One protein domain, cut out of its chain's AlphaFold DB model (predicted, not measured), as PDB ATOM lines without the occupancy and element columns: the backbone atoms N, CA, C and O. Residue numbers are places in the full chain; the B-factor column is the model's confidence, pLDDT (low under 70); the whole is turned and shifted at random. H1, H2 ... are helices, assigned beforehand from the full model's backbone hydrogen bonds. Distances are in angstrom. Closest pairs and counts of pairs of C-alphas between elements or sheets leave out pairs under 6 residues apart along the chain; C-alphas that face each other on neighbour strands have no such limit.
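What this domain is: This is residues 52 to 104 of the 466 residues of an uncharacterized protein of Kribbellaceae bacterium (UniProt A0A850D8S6). With little regular structure, this is a loose, elongated chain: H2 lies toward the middle, the loop of residues 67 to 83 reaches out to one end and folds back, and the short H3 lies at the other end. The printed part has 53 residues, with three named helices, H1, H2 and H3 in chain order, and no named strand. The class is all helix, with 20 residues in named elements. The radius of gyration of the C-alphas is 12.7 A, and the spans are 38 by 23 by 13 A.

Where its parts are: H2, residues 84 to 93, runs 14.9 A from C-alpha 84 at (168.223, 273.910, 292.611) to C-alpha 93 at (173.096, 272.394, 306.609). H1 is residues 63 to 66, 4.9 A long. H3, residues 98 to 103, is 8.8 A long and ends with C-alpha 103 at (183.488, 269.836, 296.561).

How they stand to each other: H2 and H1 only just touch, with 3 pairs of C-alphas within 8 A; the closest C-alphas, of Leu 87 and Ala 66, are 6.6 A apart. H3 is apart from H1 and from H2. Every O i to N i+4 pair is within hydrogen-bond range in H3, and 3 of 6 in H2; H1 is too short for such a pair.

The domain as a whole: The C-alphas of Glu 76 and Gly 99, the two farthest apart, are 38.6 A from each other. The link from H1 to H2 is long, 17 residues; that from H2 to H3 is tight, 4 residues. The printed part has no cut, and no printed residue is under 70 in pLDDT.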
ATOM      1  N   ARG A  52     162.007 267.862 310.428       92.50
ATOM      2  CA  ARG A  52     162.166 266.461 310.859       92.50
ATOM      3  C   ARG A  52     163.553 266.171 311.447       92.50
ATOM      4  O   ARG A  52     163.757 265.088 311.992       92.50
ATOM      5  N   PHE A  53     164.502 267.096 311.313       91.88
ATOM      6  CA  PHE A  53     165.874 266.956 311.795       91.88
ATOM      7  C   PHE A  53     166.112 267.820 313.046       91.88
ATOM      8  O   PHE A  53     165.470 268.860 313.206       91.88
ATOM      9  N   PRO A  54     167.035 267.424 313.946       89.50
ATOM     10  CA  PRO A  54     167.366 268.216 315.128       89.50
ATOM     11  C   PRO A  54     167.862 269.621 314.767       89.50
ATOM     12  O   PRO A  54     168.712 269.782 313.891       89.50
ATOM     13  N   ALA A  55     167.379 270.641 315.481       85.12
ATOM     14  CA  ALA A  55     167.750 272.040 315.238       85.12
ATOM     15  C   ALA A  55     169.230 272.350 315.541       85.12
ATOM     16  O   ALA A  55     169.774 273.335 315.041       85.12
ATOM     17  N   ASP A  56     169.871 271.530 316.375       82.31
ATOM     18  CA  ASP A  56     171.283 271.604 316.747       82.31
ATOM     19  C   ASP A  56     172.177 270.624 315.962       82.31
ATOM     20  O   ASP A  56     173.385 270.577 316.207       82.31
ATOM     21  N   GLY A  57     171.609 269.888 314.998       82.06
ATOM     22  CA  GLY A  57     172.310 268.947 314.123       82.06
ATOM     23  C   GLY A  57     172.424 269.420 312.671       82.06
ATOM     24  O   GLY A  57     171.842 270.428 312.265       82.06
ATOM     25  N   GLY A  58     173.200 268.682 311.874       88.25
ATOM     26  CA  GLY A  58     173.233 268.843 310.423       88.25
ATOM     27  C   GLY A  58     172.357 267.815 309.702       88.25
ATOM     28  O   GLY A  58     171.822 266.876 310.289       88.25
ATOM     29  N   LEU A  59     172.201 268.000 308.394       91.81
ATOM     30  CA  LEU A  59     171.546 267.041 307.515       91.81
ATOM     31  C   LEU A  59     172.544 265.937 307.160       91.81
ATOM     32  O   LEU A  59     173.583 266.260 306.590       91.81
ATOM     33  N   PRO A  60     172.243 264.653 307.400       90.75
ATOM     34  CA  PRO A  60     173.149 263.563 307.040       90.75
ATOM     35  C   PRO A  60     173.194 263.308 305.524       90.75
ATOM     36  O   PRO A  60     174.185 262.808 305.002       90.75
ATOM     37  N   ALA A  61     172.121 263.646 304.797       90.44
ATOM     38  CA  ALA A  61     172.021 263.485 303.351       90.44
ATOM     39  C   ALA A  61     171.042 264.500 302.743       90.44
ATOM     40  O   ALA A  61     170.109 264.955 303.406       90.44
ATOM     41  N   LEU A  62     171.238 264.832 301.462       90.31
ATOM     42  CA  LEU A  62     170.338 265.719 300.716       90.31
ATOM     43  C   LEU A  62     169.249 264.985 299.943       90.31
ATOM     44  O   LEU A  62     168.218 265.591 299.682       90.31
ATOM     45  N   ASP A  63     169.430 263.712 299.606       91.69
ATOM     46  CA  ASP A  63     168.484 262.976 298.758       91.69
ATOM     47  C   ASP A  63     167.049 262.961 299.324       91.69
ATOM     48  O   ASP A  63     166.123 263.270 298.572       91.69
ATOM     49  N   PRO A  64     166.824 262.755 300.642       90.31
ATOM     50  CA  PRO A  64     165.476 262.832 301.218       90.31
ATOM     51  C   PRO A  64     164.854 264.233 301.123       90.31
ATOM     52  O   PRO A  64     163.638 264.394 301.113       90.31
ATOM     53  N   ILE A  65     165.700 265.260 301.071       92.44
ATOM     54  CA  ILE A  65     165.303 266.664 300.992       92.44
ATOM     55  C   ILE A  65     165.033 267.072 299.536       92.44
ATOM     56  O   ILE A  65     164.172 267.917 299.286       92.44
ATOM     57  N   ALA A  66     165.752 266.463 298.591       93.56
ATOM     58  CA  ALA A  66     165.726 266.765 297.166       93.56
ATOM     59  C   ALA A  66     164.658 266.010 296.368       93.56
ATOM     60  O   ALA A  66     164.411 266.388 295.225       93.56
ATOM     61  N   ALA A  67     164.029 264.992 296.959       94.31
ATOM     62  CA  ALA A  67     162.953 264.230 296.331       94.31
ATOM     63  C   ALA A  67     161.829 265.135 295.793       94.31
ATOM     64  O   ALA A  67     161.569 266.213 296.338       94.31
ATOM     65  N   ASP A  68     161.132 264.687 294.751       95.81
ATOM     66  CA  ASP A  68     159.947 265.390 294.256       95.81
ATOM     67  C   ASP A  68     158.881 265.500 295.360       95.81
ATOM     68  O   ASP A  68     158.867 264.727 296.324       95.81
ATOM     69  N   VAL A  69     158.027 266.518 295.274       95.31
ATOM     70  CA  VAL A  69     156.957 266.740 296.254       95.31
ATOM     71  C   VAL A  69     155.935 265.608 296.164       95.31
ATOM     72  O   VAL A  69     155.475 265.262 295.077       95.31
ATOM     73  N   THR A  70     155.570 265.033 297.305       94.50
ATOM     74  CA  THR A  70     154.544 263.982 297.387       94.50
ATOM     75  C   THR A  70     153.147 264.573 297.598       94.50
ATOM     76  O   THR A  70     153.014 265.695 298.086       94.50
ATOM     77  N   GLU A  71     152.094 263.820 297.258       92.81
ATOM     78  CA  GLU A  71     150.699 264.255 297.470       92.81
ATOM     79  C   GLU A  71     150.378 264.544 298.945       92.81
ATOM     80  O   GLU A  71     149.623 265.476 299.226       92.81
ATOM     81  N   ASP A  72     150.999 263.799 299.869       91.88
ATOM     82  CA  ASP A  72     150.848 263.964 301.321       91.88
ATOM     83  C   ASP A  72     151.496 265.254 301.852       91.88
ATOM     84  O   ASP A  72     151.105 265.771 302.899       91.88
ATOM     85  N   GLU A  73     152.519 265.768 301.162       92.94
ATOM     86  CA  GLU A  73     153.239 266.978 301.572       92.94
ATOM     87  C   GLU A  73     152.541 268.252 301.103       92.94
ATOM     88  O   GLU A  73     152.438 269.211 301.870       92.94
ATOM     89  N   ASP A  74     152.107 268.275 299.842       93.44
ATOM     90  CA  ASP A  74     151.346 269.372 299.250       93.44
ATOM     91  C   ASP A  74     150.666 268.895 297.961       93.44
ATOM     92  O   ASP A  74     151.313 268.693 296.932       93.44
ATOM     93  N   THR A  75     149.345 268.731 298.006       90.62
ATOM     94  CA  THR A  75     148.562 268.192 296.885       90.62
ATOM     95  C   THR A  75     148.649 269.064 295.625       90.62
ATOM     96  O   THR A  75     148.655 268.537 294.516       90.62
ATOM     97  N   GLU A  76     148.752 270.392 295.764       88.50
ATOM     98  CA  GLU A  76     148.851 271.321 294.623       88.50
ATOM     99  C   GLU A  76     150.219 271.270 293.923       88.50
ATOM    100  O   GLU A  76     150.324 271.595 292.739       88.50
ATOM    101  N   SER A  77     151.267 270.863 294.644       91.88
ATOM    102  CA  SER A  77     152.642 270.796 294.144       91.88
ATOM    103  C   SER A  77     153.138 269.374 293.891       91.88
ATOM    104  O   SER A  77     154.311 269.209 293.556       91.88
ATOM    105  N   ALA A  78     152.288 268.357 294.037       93.56
ATOM    106  CA  ALA A  78     152.662 266.956 293.885       93.56
ATOM    107  C   ALA A  78     153.353 266.668 292.534       93.56
ATOM    108  O   ALA A  78     152.949 267.159 291.480       93.56
ATOM    109  N   GLY A  79     154.433 265.886 292.573       92.62
ATOM    110  CA  GLY A  79     155.289 265.576 291.424       92.62
ATOM    111  C   GLY A  79     156.243 266.702 291.007       92.62
ATOM    112  O   GLY A  79     157.041 266.509 290.092       92.62
ATOM    113  N   ALA A  80     156.200 267.876 291.646       93.25
ATOM    114  CA  ALA A  80     157.135 268.952 291.341       93.25
ATOM    115  C   ALA A  80     158.503 268.714 291.992       93.25
ATOM    116  O   ALA A  80     158.604 268.454 293.191       93.25
ATOM    117  N   SER A  81     159.572 268.902 291.221       95.06
ATOM    118  CA  SER A  81     160.935 268.871 291.750       95.06
ATOM    119  C   SER A  81     161.279 270.141 292.524       95.06
ATOM    120  O   SER A  81     160.900 271.255 292.143       95.06
ATOM    121  N   ILE A  82     162.073 269.996 293.587       94.94
ATOM    122  CA  ILE A  82     162.559 271.145 294.352       94.94
ATOM    123  C   ILE A  82     163.601 271.925 293.524       94.94
ATOM    124  O   ILE A  82     164.602 271.357 293.082       94.94
ATOM    125  N   PRO A  83     163.429 273.247 293.331       93.81
ATOM    126  CA  PRO A  83     164.350 274.058 292.549       93.81
ATOM    127  C   PRO A  83     165.794 274.021 293.081       93.81
ATOM    128  O   PRO A  83     165.999 274.162 294.293       93.81
ATOM    129  N   PRO A  84     166.818 273.997 292.201       92.62
ATOM    130  CA  PRO A  84     168.223 273.910 292.611       92.62
ATOM    131  C   PRO A  84     168.668 275.000 293.592       92.62
ATOM    132  O   PRO A  84     169.445 274.746 294.504       92.62
ATOM    133  N   HIS A  85     168.150 276.224 293.455       92.88
ATOM    134  CA  HIS A  85     168.501 277.333 294.346       92.88
ATOM    135  C   HIS A  85     167.926 277.182 295.769       92.88
ATOM    136  O   HIS A  85     168.457 277.788 296.701       92.88
ATOM    137  N   LEU A  86     166.847 276.410 295.951       94.31
ATOM    138  CA  LEU A  86     166.323 276.055 297.273       94.31
ATOM    139  C   LEU A  86     167.129 274.897 297.869       94.31
ATOM    140  O   LEU A  86     167.535 274.983 299.027       94.31
ATOM    141  N   LEU A  87     167.468 273.886 297.063       92.94
ATOM    142  CA  LEU A  87     168.365 272.804 297.485       92.94
ATOM    143  C   LEU A  87     169.749 273.320 297.879       92.94
ATOM    144  O   LEU A  87     170.288 272.894 298.892       92.94
ATOM    145  N   ALA A  88     170.284 274.313 297.168       90.50
ATOM    146  CA  ALA A  88     171.536 274.972 297.529       90.50
ATOM    147  C   ALA A  88     171.479 275.648 298.910       90.50
ATOM    148  O   ALA A  88     172.500 275.748 299.588       90.50
ATOM    149  N   LYS A  89     170.301 276.106 299.361       92.06
ATOM    150  CA  LYS A  89     170.127 276.630 300.726       92.06
ATOM    151  C   LYS A  89     170.128 275.499 301.752       92.06
ATOM    152  O   LYS A  89     170.827 275.633 302.750       92.06
ATOM    153  N   ALA A  90     169.412 274.404 301.490       92.31
ATOM    154  CA  ALA A  90     169.392 273.228 302.365       92.31
ATOM    155  C   ALA A  90     170.773 272.553 302.467       92.31
ATOM    156  O   ALA A  90     171.198 272.175 303.553       92.31
ATOM    157  N   ALA A  91     171.529 272.502 301.366       91.75
ATOM    158  CA  ALA A  91     172.894 271.976 301.308       91.75
ATOM    159  C   ALA A  91     173.857 272.646 302.294       91.75
ATOM    160  O   ALA A  91     174.828 272.026 302.716       91.75
ATOM    161  N   ARG A  92     173.582 273.885 302.716       89.69
ATOM    162  CA  ARG A  92     174.393 274.578 303.726       89.69
ATOM    163  C   ARG A  92     174.289 273.968 305.123       89.69
ATOM    164  O   ARG A  92     175.135 274.287 305.953       89.69
ATOM    165  N   SER A  93     173.281 273.137 305.363       91.50
ATOM    166  CA  SER A  93     173.096 272.394 306.609       91.50
ATOM    167  C   SER A  93     173.676 270.980 306.543       91.50
ATOM    168  O   SER A  93     173.528 270.246 307.509       91.50
ATOM    169  N   LEU A  94     174.307 270.575 305.433       92.00
ATOM    170  CA  LEU A  94     174.879 269.236 305.275       92.00
ATOM    171  C   LEU A  94     175.981 268.972 306.311       92.00
ATOM    172  O   LEU A  94     176.919 269.757 306.451       92.00
ATOM    173  N   GLU A  95     175.885 267.834 306.984       91.94
ATOM    174  CA  GLU A  95     176.931 267.275 307.828       91.94
ATOM    175  C   GLU A  95     177.787 266.328 306.987       91.94
ATOM    176  O   GLU A  95     177.341 265.262 306.570       91.94
ATOM    177  N   ALA A  96     179.014 266.741 306.680       90.94
ATOM    178  CA  ALA A  96     179.949 265.945 305.895       90.94
ATOM    179  C   ALA A  96     181.402 266.333 306.220       90.94
ATOM    180  O   ALA A  96     181.648 267.425 306.746       90.94
ATOM    181  N   PRO A  97     182.391 265.481 305.879       90.75
ATOM    182  CA  PRO A  97     183.799 265.851 305.954       90.75
ATOM    183  C   PRO A  97     184.097 267.141 305.177       90.75
ATOM    184  O   PRO A  97     183.512 267.392 304.121       90.75
ATOM    185  N   ILE A  98     185.055 267.940 305.663       92.06
ATOM    186  CA  ILE A  98     185.392 269.259 305.091       92.06
ATOM    187  C   ILE A  98     185.647 269.187 303.578       92.06
ATOM    188  O   ILE A  98     185.150 270.044 302.849       92.06
ATOM    189  N   GLY A  99     186.368 268.167 303.100       89.62
ATOM    190  CA  GLY A  99     186.634 267.977 301.669       89.62
ATOM    191  C   GLY A  99     185.354 267.873 300.834       89.62
ATOM    192  O   GLY A  99     185.204 268.588 299.848       89.62
ATOM    193  N   GLN A 100     184.367 267.099 301.292       91.38
ATOM    194  CA  GLN A 100     183.081 266.965 300.598       91.38
ATOM    195  C   GLN A 100     182.268 268.265 300.627       91.38
ATOM    196  O   GLN A 100     181.588 268.607 299.660       91.38
ATOM    197  N   LEU A 101     182.335 269.020 301.730       93.06
ATOM    198  CA  LEU A 101     181.675 270.326 301.826       93.06
ATOM    199  C   LEU A 101     182.306 271.363 300.886       93.06
ATOM    200  O   LEU A 101     181.604 272.249 300.394       93.06
ATOM    201  N   VAL A 102     183.611 271.263 300.626       93.81
ATOM    202  CA  VAL A 102     184.305 272.063 299.610       93.81
ATOM    203  C   VAL A 102     183.855 271.659 298.206       93.81
ATOM    204  O   VAL A 102     183.428 272.523 297.443       93.81
ATOM    205  N   GLU A 103     183.887 270.365 297.877       90.94
ATOM    206  CA  GLU A 103     183.488 269.836 296.561       90.94
ATOM    207  C   GLU A 103     182.044 270.208 296.197       90.94
ATOM    208  O   GLU A 103     181.752 270.578 295.062       90.94
ATOM    209  N   ARG A 104     181.138 270.187 297.182       89.06
ATOM    210  CA  ARG A 104     179.729 270.575 297.018       89.06
ATOM    211  C   ARG A 104     179.495 272.089 297.007       89.06
ATOM    212  O   ARG A 104     178.349 272.527 296.920       89.06
TER     213      ARG A 104